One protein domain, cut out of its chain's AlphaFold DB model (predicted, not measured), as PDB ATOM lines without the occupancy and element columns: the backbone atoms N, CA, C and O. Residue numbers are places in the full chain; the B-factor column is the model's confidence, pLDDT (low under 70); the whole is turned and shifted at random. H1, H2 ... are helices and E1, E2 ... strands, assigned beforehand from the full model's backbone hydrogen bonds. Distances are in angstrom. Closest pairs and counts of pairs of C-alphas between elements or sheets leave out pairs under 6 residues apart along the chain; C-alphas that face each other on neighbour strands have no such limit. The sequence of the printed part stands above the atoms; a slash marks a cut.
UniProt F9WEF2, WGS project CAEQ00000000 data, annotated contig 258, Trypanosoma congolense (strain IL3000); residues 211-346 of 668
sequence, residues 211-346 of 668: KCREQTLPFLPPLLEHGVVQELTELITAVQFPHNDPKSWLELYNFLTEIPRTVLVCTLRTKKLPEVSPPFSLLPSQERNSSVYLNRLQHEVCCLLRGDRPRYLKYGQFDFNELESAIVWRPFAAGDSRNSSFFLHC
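Overview. This is residues 211 to 346 of the 668 residues of an uncharacterized protein of Trypanosoma congolense (strain IL3000) (UniProt F9WEF2). A small strand hairpin, E1 and E2, packs on a pair of crossing helices, H2 and H4. H2 is in the middle, with H1 folded beside it as a helical hairpin, and H3 is near the last residues of H2 and H4, away from the strands, and near Val 229 within H1; residues 211 to 217 stick out. The printed part has 136 residues, with four named helices and then two antiparallel strands, mostly helix by class. It is compact, with a radius of gyration of the C-alphas of 16.2 A and spans of 52 by 39 by 26 A.

Arrangement. Look first at E1, residues 316 to 320, and E2, residues 327 to 331, an antiparallel hairpin at 149 degrees; N 317 and O 330 are 2.9 A apart, within hydrogen-bond range. The closest C-alphas of E2 and H4, residues 289 to 305, are Val 328 and Tyr 293, 5.8 A apart. H4 touches H2, residues 246 to 258, at Val 301 and Tyr 253, their closest C-alphas at 5.6 A, in a steep tilt of 42 degrees, the same way. H1, residues 222 to 239, touches H2 with residues 232 to 239 alone, closest at the C-alphas of Leu 235 and Leu 252, 5.6 A, in a shallow tilt of 27 degrees, opposite ways. H3, residues 261 to 270, is close to H1 but not clearly touching, 7.1 A between their closest C-alphas, Thr 267 and Val 229. H1 and H4 are apart. Every O i to N i+4 pair is within hydrogen-bond range in H1, H2 and H3, and 12 of 13 in H4.

Along the chain. Find C-alpha 222 at (26.454, -11.422, 86.425); H1 runs 25.7 A from there. H2 spans 18.5 A, H3 14.1 A, H4 25.2 A, E1 13.0 A and E2 13.1 A, ending at C-alpha 331, (41.920, 20.768, 77.434).

Size, cuts and confidence. The C-alphas farthest apart, Gln 215 and Gln 286, are 52.8 A apart. The printed part has no cut; the link from H3 to H4 is long, 18 residues. Look for low confidence, under 70, at residues 211 to 219, 241 to 244, 276 to 290 and 334 to 346.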
ATOM      1  N   LYS A 211      15.879   0.060  70.013       35.28
ATOM      2  CA  LYS A 211      14.899  -1.004  69.726       35.28
ATOM      3  C   LYS A 211      15.585  -2.348  69.423       35.28
ATOM      4  O   LYS A 211      15.074  -3.144  68.637       35.28
ATOM      5  N   CYS A 212      16.713  -2.635  70.077       36.56
ATOM      6  CA  CYS A 212      17.095  -4.028  70.272       36.56
ATOM      7  C   CYS A 212      15.954  -4.702  71.031       36.56
ATOM      8  O   CYS A 212      15.537  -4.221  72.084       36.56
ATOM      9  N   ARG A 213      15.433  -5.785  70.443       34.25
ATOM     10  CA  ARG A 213      14.457  -6.690  71.061       34.25
ATOM     11  C   ARG A 213      14.807  -6.952  72.522       34.25
ATOM     12  O   ARG A 213      15.982  -7.042  72.867       34.25
ATOM     13  N   GLU A 214      13.772  -7.206  73.314       38.56
ATOM     14  CA  GLU A 214      13.837  -7.783  74.659       38.56
ATOM     15  C   GLU A 214      14.462  -9.193  74.614       38.56
ATOM     16  O   GLU A 214      13.791 -10.209  74.768       38.56
ATOM     17  N   GLN A 215      15.765  -9.274  74.345       36.81
ATOM     18  CA  GLN A 215      16.543 -10.487  74.515       36.81
ATOM     19  C   GLN A 215      17.135 -10.464  75.914       36.81
ATOM     20  O   GLN A 215      18.034  -9.692  76.236       36.81
ATOM     21  N   THR A 216      16.578 -11.341  76.739       44.53
ATOM     22  CA  THR A 216      16.938 -11.658  78.120       44.53
ATOM     23  C   THR A 216      18.299 -12.360  78.219       44.53
ATOM     24  O   THR A 216      18.414 -13.439  78.796       44.53
ATOM     25  N   LEU A 217      19.336 -11.761  77.634       50.16
ATOM     26  CA  LEU A 217      20.729 -12.162  77.784       50.16
ATOM     27  C   LEU A 217      21.482 -11.009  78.457       50.16
ATOM     28  O   LEU A 217      21.440  -9.884  77.953       50.16
ATOM     29  N   PRO A 218      22.126 -11.242  79.614       57.78
ATOM     30  CA  PRO A 218      22.792 -10.176  80.337       57.78
ATOM     31  C   PRO A 218      23.994  -9.689  79.523       57.78
ATOM     32  O   PRO A 218      24.790 -10.477  79.010       57.78
ATOM     33  N   PHE A 219      24.107  -8.368  79.383       68.38
ATOM     34  CA  PHE A 219      25.121  -7.726  78.541       68.38
ATOM     35  C   PHE A 219      26.552  -7.979  79.053       68.38
ATOM     36  O   PHE A 219      27.500  -7.989  78.271       68.38
ATOM     37  N   LEU A 220      26.687  -8.269  80.350       75.06
ATOM     38  CA  LEU A 220      27.898  -8.739  81.015       75.06
ATOM     39  C   LEU A 220      27.604 -10.026  81.808       75.06
ATOM     40  O   LEU A 220      26.464 -10.236  82.223       75.06
ATOM     41  N   PRO A 221      28.621 -10.848  82.118       82.25
ATOM     42  CA  PRO A 221      28.515 -11.874  83.152       82.25
ATOM     43  C   PRO A 221      27.992 -11.291  84.485       82.25
ATOM     44  O   PRO A 221      28.476 -10.230  84.895       82.25
ATOM     45  N   PRO A 222      27.087 -11.974  85.219       81.56
ATOM     46  CA  PRO A 222      26.454 -11.422  86.425       81.56
ATOM     47  C   PRO A 222      27.426 -10.946  87.516       81.56
ATOM     48  O   PRO A 222      27.131  -9.991  88.229       81.56
ATOM     49  N   LEU A 223      28.603 -11.573  87.629       84.12
ATOM     50  CA  LEU A 223      29.660 -11.166  88.565       84.12
ATOM     51  C   LEU A 223      30.261  -9.794  88.216       84.12
ATOM     52  O   LEU A 223      30.522  -8.992  89.111       84.12
ATOM     53  N   LEU A 224      30.456  -9.507  86.923       85.44
ATOM     54  CA  LEU A 224      30.960  -8.214  86.452       85.44
ATOM     55  C   LEU A 224      29.868  -7.146  86.521       85.44
ATOM     56  O   LEU A 224      30.141  -6.031  86.955       85.44
ATOM     57  N   GLU A 225      28.624  -7.494  86.178       86.06
ATOM     58  CA  GLU A 225      27.469  -6.609  86.362       86.06
ATOM     59  C   GLU A 225      27.321  -6.192  87.835       86.06
ATOM     60  O   GLU A 225      27.214  -5.003  88.131       86.06
ATOM     61  N   HIS A 226      27.392  -7.147  88.771       85.12
ATOM     62  CA  HIS A 226      27.351  -6.861  90.205       85.12
ATOM     63  C   HIS A 226      28.544  -6.008  90.662       85.12
ATOM     64  O   HIS A 226      28.347  -5.055  91.411       85.12
ATOM     65  N   GLY A 227      29.755  -6.284  90.166       86.00
ATOM     66  CA  GLY A 227      30.945  -5.480  90.456       86.00
ATOM     67  C   GLY A 227      30.818  -4.019  90.010       86.00
ATOM     68  O   GLY A 227      31.117  -3.123  90.794       86.00
ATOM     69  N   VAL A 228      30.308  -3.763  88.797       88.38
ATOM     70  CA  VAL A 228      30.026  -2.395  88.318       88.38
ATOM     71  C   VAL A 228      28.981  -1.710  89.199       88.38
ATOM     72  O   VAL A 228      29.155  -0.548  89.554       88.38
ATOM     73  N   VAL A 229      27.911  -2.416  89.577       88.88
ATOM     74  CA  VAL A 229      26.849  -1.871  90.442       88.88
ATOM     75  C   VAL A 229      27.372  -1.527  91.832       88.88
ATOM     76  O   VAL A 229      27.020  -0.474  92.355       88.88
ATOM     77  N   GLN A 230      28.204  -2.386  92.421       89.25
ATOM     78  CA  GLN A 230      28.775  -2.182  93.750       89.25
ATOM     79  C   GLN A 230      29.663  -0.932  93.780       89.25
ATOM     80  O   GLN A 230      29.397  -0.030  94.568       89.25
ATOM     81  N   GLU A 231      30.645  -0.842  92.879       89.31
ATOM     82  CA  GLU A 231      31.546   0.316  92.777       89.31
ATOM     83  C   GLU A 231      30.772   1.607  92.447       89.31
ATOM     84  O   GLU A 231      31.029   2.654  93.036       89.31
ATOM     85  N   LEU A 232      29.775   1.546  91.552       90.00
ATOM     86  CA  LEU A 232      28.944   2.707  91.220       90.00
ATOM     87  C   LEU A 232      28.103   3.169  92.417       90.00
ATOM     88  O   LEU A 232      27.984   4.368  92.650       90.00
ATOM     89  N   THR A 233      27.547   2.232  93.189       88.25
ATOM     90  CA  THR A 233      26.794   2.539  94.416       88.25
ATOM     91  C   THR A 233      27.708   3.170  95.463       88.25
ATOM     92  O   THR A 233      27.358   4.208  96.011       88.25
ATOM     93  N   GLU A 234      28.890   2.596  95.694       89.25
ATOM     94  CA  GLU A 234      29.893   3.107  96.635       89.25
ATOM     95  C   GLU A 234      30.282   4.557  96.301       89.25
ATOM     96  O   GLU A 234      30.146   5.444  97.144       89.25
ATOM     97  N   LEU A 235      30.660   4.823  95.047       87.44
ATOM     98  CA  LEU A 235      31.057   6.156  94.580       87.44
ATOM     99  C   LEU A 235      29.908   7.171  94.621       87.44
ATOM    100  O   LEU A 235      30.130   8.331  94.959       87.44
ATOM    101  N   ILE A 236      28.676   6.747  94.321       86.81
ATOM    102  CA  ILE A 236      27.487   7.588  94.495       86.81
ATOM    103  C   ILE A 236      27.278   7.918  95.979       86.81
ATOM    104  O   ILE A 236      27.085   9.085  96.310       86.81
ATOM    105  N   THR A 237      27.348   6.932  96.881       84.81
ATOM    106  CA  THR A 237      27.156   7.177  98.322       84.81
ATOM    107  C   THR A 237      28.244   8.073  98.908       84.81
ATOM    108  O   THR A 237      27.922   8.967  99.683       84.81
ATOM    109  N   ALA A 238      29.502   7.929  98.476       82.94
ATOM    110  CA  ALA A 238      30.599   8.815  98.871       82.94
ATOM    111  C   ALA A 238      30.346  10.289  98.494       82.94
ATOM    112  O   ALA A 238      30.858  11.184  99.156       82.94
ATOM    113  N   VAL A 239      29.532  10.526  97.459       83.12
ATOM    114  CA  VAL A 239      29.157  11.845  96.930       83.12
ATOM    115  C   VAL A 239      27.817  12.365  97.502       83.12
ATOM    116  O   VAL A 239      27.449  13.523  97.299       83.12
ATOM    117  N   GLN A 240      27.073  11.555  98.260       75.50
ATOM    118  CA  GLN A 240      25.805  11.969  98.879       75.50
ATOM    119  C   GLN A 240      25.972  12.709 100.221       75.50
ATOM    120  O   GLN A 240      24.998  13.278 100.719       75.50
ATOM    121  N   PHE A 241      27.169  12.737 100.815       63.62
ATOM    122  CA  PHE A 241      27.386  13.343 102.134       63.62
ATOM    123  C   PHE A 241      27.713  14.854 102.053       63.62
ATOM    124  O   PHE A 241      28.487  15.290 101.203       63.62
ATOM    125  N   PRO A 242      27.161  15.700 102.947       47.47
ATOM    126  CA  PRO A 242      27.096  17.157 102.750       47.47
ATOM    127  C   PRO A 242      28.423  17.935 102.879       47.47
ATOM    128  O   PRO A 242      28.421  19.152 102.713       47.47
ATOM    129  N   HIS A 243      29.552  17.267 103.133       52.91
ATOM    130  CA  HIS A 243      30.893  17.874 103.203       52.91
ATOM    131  C   HIS A 243      31.816  17.460 102.042       52.91
ATOM    132  O   HIS A 243      33.033  17.540 102.171       52.91
ATOM    133  N   ASN A 244      31.232  17.002 100.928       60.34
ATOM    134  CA  ASN A 244      31.916  16.440  99.760       60.34
ATOM    135  C   ASN A 244      33.286  17.052  99.418       60.34
ATOM    136  O   ASN A 244      33.384  18.176  98.917       60.34
ATOM    137  N   ASP A 245      34.315  16.220  99.561       74.12
ATOM    138  CA  ASP A 245      35.629  16.430  98.968       74.12
ATOM    139  C   ASP A 245      35.486  16.513  97.424       74.12
ATOM    140  O   ASP A 245      34.833  15.646  96.823       74.12
ATOM    141  N   PRO A 246      36.073  17.518  96.737       82.19
ATOM    142  CA  PRO A 246      36.164  17.531  95.271       82.19
ATOM    143  C   PRO A 246      36.712  16.219  94.673       82.19
ATOM    144  O   PRO A 246      36.366  15.868  93.542       82.19
ATOM    145  N   LYS A 247      37.519  15.465  95.429       85.56
ATOM    146  CA  LYS A 247      38.099  14.180  95.025       85.56
ATOM    147  C   LYS A 247      37.048  13.112  94.747       85.56
ATOM    148  O   LYS A 247      37.131  12.459  93.710       85.56
ATOM    149  N   SER A 248      36.028  12.987  95.595       87.56
ATOM    150  CA  SER A 248      34.947  12.003  95.425       87.56
ATOM    151  C   SER A 248      34.142  12.259  94.145       87.56
ATOM    152  O   SER A 248      33.817  11.329  93.408       87.56
ATOM    153  N   TRP A 249      33.894  13.534  93.820       87.69
ATOM    154  CA  TRP A 249      33.242  13.930  92.566       87.69
ATOM    155  C   TRP A 249      34.086  13.599  91.332       87.69
ATOM    156  O   TRP A 249      33.546  13.115  90.334       87.69
ATOM    157  N   LEU A 250      35.399  13.846  91.387       88.62
ATOM    158  CA  LEU A 250      36.307  13.545  90.279       88.62
ATOM    159  C   LEU A 250      36.478  12.033  90.081       88.62
ATOM    160  O   LEU A 250      36.502  11.553  88.950       88.62
ATOM    161  N   GLU A 251      36.537  11.273  91.172       89.00
ATOM    162  CA  GLU A 251      36.637   9.817  91.148       89.00
ATOM    163  C   GLU A 251      35.383   9.156  90.538       89.00
ATOM    164  O   GLU A 251      35.502   8.238  89.713       89.00
ATOM    165  N   LEU A 252      34.189   9.654  90.884       90.31
ATOM    166  CA  LEU A 252      32.921   9.238  90.278       90.31
ATOM    167  C   LEU A 252      32.855   9.618  88.788       90.31
ATOM    168  O   LEU A 252      32.488   8.782  87.963       90.31
ATOM    169  N   TYR A 253      33.259  10.839  88.418       89.62
ATOM    170  CA  TYR A 253      33.329  11.261  87.014       89.62
ATOM    171  C   TYR A 253      34.250  10.364  86.183       89.62
ATOM    172  O   TYR A 253      33.819   9.844  85.153       89.62
ATOM    173  N   ASN A 254      35.483  10.135  86.645       88.69
ATOM    174  CA  ASN A 254      36.450   9.303  85.932       88.69
ATOM    175  C   ASN A 254      35.873   7.899  85.695       88.69
ATOM    176  O   ASN A 254      35.844   7.442  84.554       88.69
ATOM    177  N   PHE A 255      35.278   7.272  86.718       89.25
ATOM    178  CA  PHE A 255      34.612   5.969  86.586       89.25
ATOM    179  C   PHE A 255      33.479   5.968  85.546       89.25
ATOM    180  O   PHE A 255      33.427   5.086  84.689       89.25
ATOM    181  N   LEU A 256      32.609   6.984  85.566       88.62
ATOM    182  CA  LEU A 256      31.511   7.134  84.603       88.62
ATOM    183  C   LEU A 256      31.994   7.371  83.162       88.62
ATOM    184  O   LEU A 256      31.281   7.019  82.223       88.62
ATOM    185  N   THR A 257      33.182   7.956  82.974       86.00
ATOM    186  CA  THR A 257      33.790   8.151  81.644       86.00
ATOM    187  C   THR A 257      34.638   6.975  81.158       86.00
ATOM    188  O   THR A 257      34.766   6.791  79.949       86.00
ATOM    189  N   GLU A 258      35.200   6.177  82.067       85.94
ATOM    190  CA  GLU A 258      35.997   4.991  81.733       85.94
ATOM    191  C   GLU A 258      35.129   3.747  81.461       85.94
ATOM    192  O   GLU A 258      35.530   2.882  80.684       85.94
ATOM    193  N   ILE A 259      33.938   3.638  82.063       86.25
ATOM    194  CA  ILE A 259      33.013   2.527  81.793       86.25
ATOM    195  C   ILE A 259      32.464   2.605  80.353       86.25
ATOM    196  O   ILE A 259      31.997   3.664  79.924       86.25
ATOM    197  N   PRO A 260      32.390   1.475  79.615       84.00
ATOM    198  CA  PRO A 260      31.682   1.405  78.341       84.00
ATOM    199  C   PRO A 260      30.248   1.941  78.436       84.00
ATOM    200  O   PRO A 260      29.424   1.423  79.192       84.00
ATOM    201  N   ARG A 261      29.904   2.956  77.631       79.88
ATOM    202  CA  ARG A 261      28.607   3.656  77.738       79.88
ATOM    203  C   ARG A 261      27.394   2.727  77.589       79.88
ATOM    204  O   ARG A 261      26.345   2.994  78.167       79.88
ATOM    205  N   THR A 262      27.531   1.643  76.831       78.06
ATOM    206  CA  THR A 262      26.518   0.587  76.701       78.06
ATOM    207  C   THR A 262      26.267  -0.136  78.027       78.06
ATOM    208  O   THR A 262      25.113  -0.290  78.412       78.06
ATOM    209  N   VAL A 263      27.323  -0.489  78.770       82.69
ATOM    210  CA  VAL A 263      27.228  -1.048  80.130       82.69
ATOM    211  C   VAL A 263      26.575  -0.040  81.065       82.69
ATOM    212  O   VAL A 263      25.580  -0.378  81.697       82.69
ATOM    213  N   LEU A 264      27.067   1.204  81.097       83.81
ATOM    214  CA  LEU A 264      26.533   2.247  81.978       83.81
ATOM    215  C   LEU A 264      25.024   2.457  81.766       83.81
ATOM    216  O   LEU A 264      24.253   2.385  82.718       83.81
ATOM    217  N   VAL A 265      24.580   2.652  80.520       81.19
ATOM    218  CA  VAL A 265      23.155   2.857  80.200       81.19
ATOM    219  C   VAL A 265      22.309   1.621  80.520       81.19
ATOM    220  O   VAL A 265      21.177   1.775  80.979       81.19
ATOM    221  N   CYS A 266      22.827   0.406  80.318       79.31
ATOM    222  CA  CYS A 266      22.136  -0.814  80.735       79.31
ATOM    223  C   CYS A 266      21.989  -0.875  82.262       79.31
ATOM    224  O   CYS A 266      20.871  -1.027  82.750       79.31
ATOM    225  N   THR A 267      23.071  -0.678  83.017       82.69
ATOM    226  CA  THR A 267      23.070  -0.721  84.487       82.69
ATOM    227  C   THR A 267      22.156   0.342  85.103       82.69
ATOM    228  O   THR A 267      21.360   0.015  85.981       82.69
ATOM    229  N   LEU A 268      22.196   1.584  84.603       83.56
ATOM    230  CA  LEU A 268      21.315   2.678  85.044       83.56
ATOM    231  C   LEU A 268      19.824   2.402  84.771       83.56
ATOM    232  O   LEU A 268      18.965   2.927  85.472       83.56
ATOM    233  N   ARG A 269      19.499   1.592  83.753       79.88
ATOM    234  CA  ARG A 269      18.114   1.208  83.424       79.88
ATOM    235  C   ARG A 269      17.627  -0.017  84.193       79.88
ATOM    236  O   ARG A 269      16.438  -0.101  84.486       79.88
ATOM    237  N   THR A 270      18.500  -0.985  84.473       75.44
ATOM    238  CA  THR A 270      18.109  -2.263  85.096       75.44
ATOM    239  C   THR A 270      18.218  -2.263  86.617       75.44
ATOM    240  O   THR A 270      17.593  -3.111  87.258       75.44
ATOM    241  N   LYS A 271      18.995  -1.349  87.216       80.00
ATOM    242  CA  LYS A 271      19.227  -1.292  88.665       80.00
ATOM    243  C   LYS A 271      18.731   0.017  89.263       80.00
ATOM    244  O   LYS A 271      18.899   1.086  88.693       80.00
ATOM    245  N   LYS A 272      18.184  -0.081  90.475       76.44
ATOM    246  CA  LYS A 272      17.923   1.081  91.328       76.44
ATOM    247  C   LYS A 272      19.232   1.472  92.008       76.44
ATOM    248  O   LYS A 272      19.669   0.783  92.923       76.44
ATOM    249  N   LEU A 273      19.852   2.538  91.522       77.00
ATOM    250  CA  LEU A 273      21.010   3.170  92.152       77.00
ATOM    251  C   LEU A 273      20.538   4.335  93.037       77.00
ATOM    252  O   LEU A 273      19.429   4.836  92.819       77.00
ATOM    253  N   PRO A 274      21.328   4.766  94.036       76.00
ATOM    254  CA  PRO A 274      20.957   5.912  94.856       76.00
ATOM    255  C   PRO A 274      20.896   7.179  93.990       76.00
ATOM    256  O   PRO A 274      21.736   7.383  93.112       76.00
ATOM    257  N   GLU A 275      19.901   8.034  94.214       70.75
ATOM    258  CA  GLU A 275      19.774   9.273  93.447       70.75
ATOM    259  C   GLU A 275      20.777  10.314  93.964       70.75
ATOM    260  O   GLU A 275      20.755  10.691  95.139       70.75
ATOM    261  N   VAL A 276      21.669  10.787  93.092       68.19
ATOM    262  CA  VAL A 276      22.465  11.989  93.372       68.19
ATOM    263  C   VAL A 276      21.547  13.182  93.152       68.19
ATOM    264  O   VAL A 276      21.168  13.480  92.016       68.19
ATOM    265  N   SER A 277      21.170  13.853  94.241       58.53
ATOM    266  CA  SER A 277      20.442  15.115  94.157       58.53
ATOM    267  C   SER A 277      21.252  16.115  93.320       58.53
ATOM    268  O   SER A 277      22.479  16.168  93.443       58.53
ATOM    269  N   PRO A 278      20.606  16.904  92.440       55.78
ATOM    270  CA  PRO A 278      21.321  17.924  91.685       55.78
ATOM    271  C   PRO A 278      22.022  18.870  92.671       55.78
ATOM    272  O   PRO A 278      21.422  19.208  93.697       55.78
ATOM    273  N   PRO A 279      23.266  19.301  92.390       57.94
ATOM    274  CA  PRO A 279      24.006  20.159  93.303       57.94
ATOM    275  C   PRO A 279      23.183  21.414  93.590       57.94
ATOM    276  O   PRO A 279      22.795  22.138  92.665       57.94
ATOM    277  N   PHE A 280      22.894  21.655  94.872       50.47
ATOM    278  CA  PHE A 280      22.180  22.854  95.289       50.47
ATOM    279  C   PHE A 280      22.952  24.065  94.784       50.47
ATOM    280  O   PHE A 280      24.084  24.318  95.196       50.47
ATOM    281  N   SER A 281      22.326  24.800  93.869       44.41
ATOM    282  CA  SER A 281      22.867  26.030  93.308       44.41
ATOM    283  C   SER A 281      22.774  27.123  94.369       44.41
ATOM    284  O   SER A 281      21.889  27.976  94.326       44.41
ATOM    285  N   LEU A 282      23.664  27.058  95.363       44.88
ATOM    286  CA  LEU A 282      23.913  28.171  96.267       44.88
ATOM    287  C   LEU A 282      24.215  29.397  95.401       44.88
ATOM    288  O   LEU A 282      24.965  29.303  94.426       44.88
ATOM    289  N   LEU A 283      23.555  30.514  95.726       43.19
ATOM    290  CA  LEU A 283      23.651  31.769  94.979       43.19
ATOM    291  C   LEU A 283      25.121  32.129  94.701       43.19
ATOM    292  O   LEU A 283      25.975  31.813  95.531       43.19
ATOM    293  N   PRO A 284      25.423  32.822  93.585       41.22
ATOM    294  CA  PRO A 284      26.790  33.150  93.187       41.22
ATOM    295  C   PRO A 284      27.435  34.167  94.146       41.22
ATOM    296  O   PRO A 284      27.557  35.356  93.852       41.22
ATOM    297  N   SER A 285      27.880  33.694  95.309       40.12
ATOM    298  CA  SER A 285      28.689  34.450  96.254       40.12
ATOM    299  C   SER A 285      30.126  34.501  95.736       40.12
ATOM    300  O   SER A 285      30.944  33.642  96.061       40.12
ATOM    301  N   GLN A 286      30.395  35.507  94.902       44.78
ATOM    302  CA  GLN A 286      31.728  35.991  94.528       44.78
ATOM    303  C   GLN A 286      32.717  34.872  94.143       44.78
ATOM    304  O   GLN A 286      33.605  34.486  94.905       44.78
ATOM    305  N   GLU A 287      32.531  34.345  92.932       46.66
ATOM    306  CA  GLU A 287      33.218  33.162  92.406       46.66
ATOM    307  C   GLU A 287      34.752  33.230  92.528       46.66
ATOM    308  O   GLU A 287      35.430  34.007  91.852       46.66
ATOM    309  N   ARG A 288      35.334  32.313  93.312       57.25
ATOM    310  CA  ARG A 288      36.688  31.826  93.023       57.25
ATOM    311  C   ARG A 288      36.576  30.889  91.823       57.25
ATOM    312  O   ARG A 288      35.797  29.943  91.872       57.25
ATOM    313  N   ASN A 289      37.399  31.080  90.792       56.97
ATOM    314  CA  ASN A 289      37.380  30.269  89.558       56.97
ATOM    315  C   ASN A 289      37.427  28.736  89.783       56.97
ATOM    316  O   ASN A 289      37.034  27.974  88.903       56.97
ATOM    317  N   SER A 290      37.888  28.273  90.949       58.94
ATOM    318  CA  SER A 290      37.883  26.865  91.363       58.94
ATOM    319  C   SER A 290      36.484  26.269  91.588       58.94
ATOM    320  O   SER A 290      36.285  25.092  91.286       58.94
ATOM    321  N   SER A 291      35.497  27.037  92.070       71.62
ATOM    322  CA  SER A 291      34.131  26.518  92.268       71.62
ATOM    323  C   SER A 291      33.393  26.315  90.943       71.62
ATOM    324  O   SER A 291      32.594  25.390  90.815       71.62
ATOM    325  N   VAL A 292      33.715  27.112  89.918       79.56
ATOM    326  CA  VAL A 292      33.111  27.019  88.579       79.56
ATOM    327  C   VAL A 292      33.380  25.652  87.937       79.56
ATOM    328  O   VAL A 292      32.472  25.046  87.368       79.56
ATOM    329  N   TYR A 293      34.608  25.130  88.042       84.12
ATOM    330  CA  TYR A 293      34.947  23.812  87.494       84.12
ATOM    331  C   TYR A 293      34.345  22.658  88.301       84.12
ATOM    332  O   TYR A 293      33.883  21.695  87.693       84.12
ATOM    333  N   LEU A 294      34.268  22.778  89.632       84.75
ATOM    334  CA  LEU A 294      33.566  21.811  90.480       84.75
ATOM    335  C   LEU A 294      32.068  21.747  90.132       84.75
ATOM    336  O   LEU A 294      31.549  20.663  89.881       84.75
ATOM    337  N   ASN A 295      31.389  22.890  90.006       83.19
ATOM    338  CA  ASN A 295      29.973  22.944  89.623       83.19
ATOM    339  C   ASN A 295      29.730  22.332  88.228       83.19
ATOM    340  O   ASN A 295      28.760  21.599  88.018       83.19
ATOM    341  N   ARG A 296      30.634  22.582  87.264       85.81
ATOM    342  CA  ARG A 296      30.581  21.963  85.924       85.81
ATOM    343  C   ARG A 296      30.776  20.447  85.977       85.81
ATOM    344  O   ARG A 296      30.041  19.733  85.298       85.81
ATOM    345  N   LEU A 297      31.714  19.961  86.791       88.19
ATOM    346  CA  LEU A 297      31.940  18.532  87.018       88.19
ATOM    347  C   LEU A 297      30.696  17.859  87.612       88.19
ATOM    348  O   LEU A 297      30.230  16.857  87.076       88.19
ATOM    349  N   GLN A 298      30.120  18.436  88.670       87.88
ATOM    350  CA  GLN A 298      28.909  17.928  89.326       87.88
ATOM    351  C   GLN A 298      27.732  17.822  88.346       87.88
ATOM    352  O   GLN A 298      27.057  16.793  88.276       87.88
ATOM    353  N   HIS A 299      27.514  18.861  87.534       85.19
ATOM    354  CA  HIS A 299      26.475  18.871  86.505       85.19
ATOM    355  C   HIS A 299      26.725  17.842  85.386       85.19
ATOM    356  O   HIS A 299      25.773  17.282  84.838       85.19
ATOM    357  N   GLU A 300      27.985  17.559  85.050       86.31
ATOM    358  CA  GLU A 300      28.345  16.516  84.085       86.31
ATOM    359  C   GLU A 300      28.144  15.105  84.654       86.31
ATOM    360  O   GLU A 300      27.545  14.264  83.984       86.31
ATOM    361  N   VAL A 301      28.533  14.868  85.912       88.19
ATOM    362  CA  VAL A 301      28.248  13.626  86.653       88.19
ATOM    363  C   VAL A 301      26.743  13.357  86.710       88.19
ATOM    364  O   VAL A 301      26.308  12.259  86.366       88.19
ATOM    365  N   CYS A 302      25.928  14.364  87.043       85.38
ATOM    366  CA  CYS A 302      24.468  14.232  87.063       85.38
ATOM    367  C   CYS A 302      23.884  13.844  85.691       85.38
ATOM    368  O   CYS A 302      22.946  13.053  85.626       85.38
ATOM    369  N   CYS A 303      24.430  14.365  84.587       84.75
ATOM    370  CA  CYS A 303      24.027  13.963  83.235       84.75
ATOM    371  C   CYS A 303      24.469  12.530  82.893       84.75
ATOM    372  O   CYS A 303      23.682  11.751  82.354       84.75
ATOM    373  N   LEU A 304      25.694  12.136  83.248       86.00
ATOM    374  CA  LEU A 304      26.175  10.768  83.029       86.00
ATOM    375  C   LEU A 304      25.351   9.733  83.816       86.00
ATOM    376  O   LEU A 304      24.995   8.699  83.254       86.00
ATOM    377  N   LEU A 305      24.948  10.048  85.052       86.38
ATOM    378  CA  LEU A 305      24.041   9.223  85.865       86.38
ATOM    379  C   LEU A 305      22.600   9.159  85.323       86.38
ATOM    380  O   LEU A 305      21.866   8.231  85.648       86.38
ATOM    381  N   ARG A 306      22.192  10.089  84.452       83.38
ATOM    382  CA  ARG A 306      20.930  10.008  83.686       83.38
ATOM    383  C   ARG A 306      21.069   9.206  82.386       83.38
ATOM    384  O   ARG A 306      20.080   8.964  81.699       83.38
ATOM    385  N   GLY A 307      22.285   8.774  82.041       77.38
ATOM    386  CA  GLY A 307      22.597   8.076  80.794       77.38
ATOM    387  C   GLY A 307      22.788   9.001  79.585       77.38
ATOM    388  O   GLY A 307      22.817   8.517  78.446       77.38
ATOM    389  N   ASP A 308      22.938  10.312  79.798       79.50
ATOM    390  CA  ASP A 308      23.165  11.288  78.728       79.50
ATOM    391  C   ASP A 308      24.513  11.054  78.008       79.50
ATOM    392  O   ASP A 308      25.269  10.110  78.273       79.50
ATOM    393  N   ARG A 309      24.809  11.868  76.990       77.88
ATOM    394  CA  ARG A 309      26.137  11.888  76.356       77.88
ATOM    395  C   ARG A 309      27.039  12.869  77.116       77.88
ATOM    396  O   ARG A 309      26.562  13.963  77.414       77.88
ATOM    397  N   PRO A 310      28.326  12.547  77.355       78.94
ATOM    398  CA  PRO A 310      29.269  13.532  77.869       78.94
ATOM    399  C   PRO A 310      29.371  14.709  76.891       78.94
ATOM    400  O   PRO A 310      29.555  14.522  75.683       78.94
ATOM    401  N   ARG A 311      29.238  15.919  77.425       77.38
ATOM    402  CA  ARG A 311      29.336  17.198  76.718       77.38
ATOM    403  C   ARG A 311      30.791  17.632  76.594       77.38
ATOM    404  O   ARG A 311      31.205  18.060  75.519       77.38
ATOM    405  N   TYR A 312      31.572  17.486  77.665       75.81
ATOM    406  CA  TYR A 312      32.909  18.081  77.738       75.81
ATOM    407  C   TYR A 312      34.046  17.131  77.323       75.81
ATOM    408  O   TYR A 312      35.048  17.600  76.785       75.81
ATOM    409  N   LEU A 313      33.871  15.807  77.455       77.50
ATOM    410  CA  LEU A 313      34.902  14.773  77.204       77.50
ATOM    411  C   LEU A 313      35.541  14.803  75.796       77.50
ATOM    412  O   LEU A 313      36.603  14.231  75.580       77.50
ATOM    413  N   LYS A 314      34.929  15.473  74.811       75.88
ATOM    414  CA  LYS A 314      35.525  15.666  73.474       75.88
ATOM    415  C   LYS A 314      36.620  16.739  73.429       75.88
ATOM    416  O   LYS A 314      37.395  16.767  72.479       75.88
ATOM    417  N   TYR A 315      36.650  17.631  74.417       79.38
ATOM    418  CA  TYR A 315      37.452  18.857  74.413       79.38
ATOM    419  C   TYR A 315      38.554  18.857  75.488       79.38
ATOM    420  O   TYR A 315      39.437  19.712  75.457       79.38
ATOM    421  N   GLY A 316      38.519  17.913  76.431       82.44
ATOM    422  CA  GLY A 316      39.436  17.835  77.568       82.44
ATOM    423  C   GLY A 316      38.940  16.888  78.657       82.44
ATOM    424  O   GLY A 316      38.004  16.111  78.444       82.44
ATOM    425  N   GLN A 317      39.547  16.997  79.835       88.12
ATOM    426  CA  GLN A 317      39.186  16.265  81.046       88.12
ATOM    427  C   GLN A 317      39.232  17.206  82.261       88.12
ATOM    428  O   GLN A 317      39.995  18.174  82.285       88.12
ATOM    429  N   PHE A 318      38.416  16.928  83.278       87.88
ATOM    430  CA  PHE A 318      38.596  17.528  84.599       87.88
ATOM    431  C   PHE A 318      39.766  16.845  85.305       87.88
ATOM    432  O   PHE A 318      39.912  15.629  85.215       87.88
ATOM    433  N   ASP A 319      40.585  17.617  86.004       87.50
ATOM    434  CA  ASP A 319      41.701  17.108  86.798       87.50
ATOM    435  C   ASP A 319      41.917  18.007  88.021       87.50
ATOM    436  O   ASP A 319      41.321  19.084  88.130       87.50
ATOM    437  N   PHE A 320      42.778  17.594  88.939       86.81
ATOM    438  CA  PHE A 320      43.266  18.466  89.994       86.81
ATOM    439  C   PHE A 320      44.313  19.466  89.484       86.81
ATOM    440  O   PHE A 320      45.039  19.235  88.510       86.81
ATOM    441  N   ASN A 321      44.389  20.607  90.169       83.25
ATOM    442  CA  ASN A 321      45.531  21.510  90.086       83.25
ATOM    443  C   ASN A 321      46.797  20.851  90.677       83.25
ATOM    444  O   ASN A 321      46.695  19.917  91.465       83.25
ATOM    445  N   GLU A 322      47.980  21.398  90.386       80.00
ATOM    446  CA  GLU A 322      49.289  20.896  90.861       80.00
ATOM    447  C   GLU A 322      49.409  20.782  92.396       80.00
ATOM    448  O   GLU A 322      50.241  20.036  92.900       80.00
ATOM    449  N   LEU A 323      48.569  21.513  93.136       78.25
ATOM    450  CA  LEU A 323      48.504  21.522  94.602       78.25
ATOM    451  C   LEU A 323      47.373  20.643  95.178       78.25
ATOM    452  O   LEU A 323      47.039  20.795  96.349       78.25
ATOM    453  N   GLU A 324      46.699  19.834  94.349       79.69
ATOM    454  CA  GLU A 324      45.516  19.002  94.671       79.69
ATOM    455  C   GLU A 324      44.329  19.739  95.341       79.69
ATOM    456  O   GLU A 324      43.335  19.140  95.738       79.69
ATOM    457  N   SER A 325      44.375  21.071  95.408       74.75
ATOM    458  CA  SER A 325      43.463  21.905  96.205       74.75
ATOM    459  C   SER A 325      42.200  22.378  95.478       74.75
ATOM    460  O   SER A 325      41.307  22.960  96.094       74.75
ATOM    461  N   ALA A 326      42.124  22.182  94.161       81.38
ATOM    462  CA  ALA A 326      41.010  22.625  93.331       81.38
ATOM    463  C   ALA A 326      40.893  21.796  92.051       81.38
ATOM    464  O   ALA A 326      41.902  21.367  91.488       81.38
ATOM    465  N   ILE A 327      39.662  21.654  91.557       85.50
ATOM    466  CA  ILE A 327      39.375  21.058  90.249       85.50
ATOM    467  C   ILE A 327      39.611  22.102  89.156       85.50
ATOM    468  O   ILE A 327      39.202  23.259  89.281       85.50
ATOM    469  N   VAL A 328      40.257  21.683  88.073       87.88
ATOM    470  CA  VAL A 328      40.598  22.498  86.906       87.88
ATOM    471  C   VAL A 328      40.213  21.737  85.637       87.88
ATOM    472  O   VAL A 328      40.265  20.510  85.577       87.88
ATOM    473  N   TRP A 329      39.817  22.464  84.595       87.50
ATOM    474  CA  TRP A 329      39.620  21.887  83.267       87.50
ATOM    475  C   TRP A 329      40.936  21.849  82.483       87.50
ATOM    476  O   TRP A 329      41.505  22.901  82.187       87.50
ATOM    477  N   ARG A 330      41.394  20.654  82.094       85.44
ATOM    478  CA  ARG A 330      42.564  20.466  81.231       85.44
ATOM    479  C   ARG A 330      42.102  20.145  79.800       85.44
ATOM    480  O   ARG A 330      41.587  19.049  79.567       85.44
ATOM    481  N   PRO A 331      42.250  21.063  78.826       83.81
ATOM    482  CA  PRO A 331      41.920  20.768  77.434       83.81
ATOM    483  C   PRO A 331      42.881  19.717  76.864       83.81
ATOM    484  O   PRO A 331      44.061  19.697  77.216       83.81
ATOM    485  N   PHE A 332      42.401  18.866  75.955       81.00
ATOM    486  CA  PHE A 332      43.299  17.957  75.237       81.00
ATOM    487  C   PHE A 332      44.183  18.745  74.268       81.00
ATOM    488  O   PHE A 332      43.712  19.649  73.574       81.00
ATOM    489  N   ALA A 333      45.464  18.375  74.186       73.50
ATOM    490  CA  ALA A 333      46.362  18.923  73.180       73.50
ATOM    491  C   ALA A 333      45.829  18.619  71.769       73.50
ATOM    492  O   ALA A 333      45.246  17.558  71.518       73.50
ATOM    493  N   ALA A 334      46.031  19.553  70.836       58.69
ATOM    494  CA  ALA A 334      45.558  19.443  69.458       58.69
ATOM    495  C   ALA A 334      46.274  18.296  68.713       58.69
ATOM    496  O   ALA A 334      47.295  18.497  68.059       58.69
ATOM    497  N   GLY A 335      45.729  17.083  68.839       58.50
ATOM    498  CA  GLY A 335      46.279  15.839  68.290       58.50
ATOM    499  C   GLY A 335      45.990  14.595  69.146       58.50
ATOM    500  O   GLY A 335      45.845  13.508  68.589       58.50
ATOM    501  N   ASP A 336      45.824  14.751  70.465       54.88
ATOM    502  CA  ASP A 336      45.757  13.627  71.422       54.88
ATOM    503  C   ASP A 336      44.342  13.081  71.695       54.88
ATOM    504  O   ASP A 336      44.180  12.060  72.367       54.88
ATOM    505  N   SER A 337      43.300  13.681  71.110       54.50
ATOM    506  CA  SER A 337      41.893  13.271  71.286       54.50
ATOM    507  C   SER A 337      41.565  11.843  70.816       54.50
ATOM    508  O   SER A 337      40.451  11.363  71.020       54.50
ATOM    509  N   ARG A 338      42.521  11.130  70.206       50.47
ATOM    510  CA  ARG A 338      42.352   9.727  69.805       50.47
ATOM    511  C   ARG A 338      42.223   8.779  71.001       50.47
ATOM    512  O   ARG A 338      41.470   7.813  70.902       50.47
ATOM    513  N   ASN A 339      42.870   9.070  72.132       50.75
ATOM    514  CA  ASN A 339      42.982   8.123  73.251       50.75
ATOM    515  C   ASN A 339      41.843   8.193  74.286       50.75
ATOM    516  O   ASN A 339      41.710   7.265  75.074       50.75
ATOM    517  N   SER A 340      40.983   9.215  74.273       49.50
ATOM    518  CA  SER A 340      39.762   9.249  75.106       49.50
ATOM    519  C   SER A 340      38.539   8.623  74.413       49.50
ATOM    520  O   SER A 340      37.463   8.534  74.998       49.50
ATOM    521  N   SER A 341      38.691   8.154  73.166       48.28
ATOM    522  CA  SER A 341      37.585   7.629  72.349       48.28
ATOM    523  C   SER A 341      37.304   6.129  72.517       48.28
ATOM    524  O   SER A 341      36.270   5.660  72.037       48.28
ATOM    525  N   PHE A 342      38.167   5.373  73.217       47.72
ATOM    526  CA  PHE A 342      38.139   3.898  73.244       47.72
ATOM    527  C   PHE A 342      36.780   3.278  73.617       47.72
ATOM    528  O   PHE A 342      36.448   2.216  73.098       47.72
ATOM    529  N   PHE A 343      35.969   3.954  74.437       49.59
ATOM    530  CA  PHE A 343      34.663   3.461  74.900       49.59
ATOM    531  C   PHE A 343      33.441   4.170  74.293       49.59
ATOM    532  O   PHE A 343      32.300   3.809  74.586       49.59
ATOM    533  N   LEU A 344      33.654   5.140  73.397       46.00
ATOM    534  CA  LEU A 344      32.581   5.814  72.653       46.00
ATOM    535  C   LEU A 344      32.110   5.024  71.418       46.00
ATOM    536  O   LEU A 344      31.032   5.314  70.901       46.00
ATOM    537  N   HIS A 345      32.885   4.031  70.960       41.16
ATOM    538  CA  HIS A 345      32.707   3.389  69.649       41.16
ATOM    539  C   HIS A 345      32.233   1.924  69.658       41.16
ATOM    540  O   HIS A 345      31.972   1.380  68.589       41.16
ATOM    541  N   CYS A 346      32.001   1.295  70.818       38.41
ATOM    542  CA  CYS A 346      31.484  -0.088  70.922       38.41
ATOM    543  C   CYS A 346      30.021  -0.283  70.443       38.41
ATOM    544  O   CYS A 346      29.380  -1.265  70.803       38.41
TER     545      CYS A 346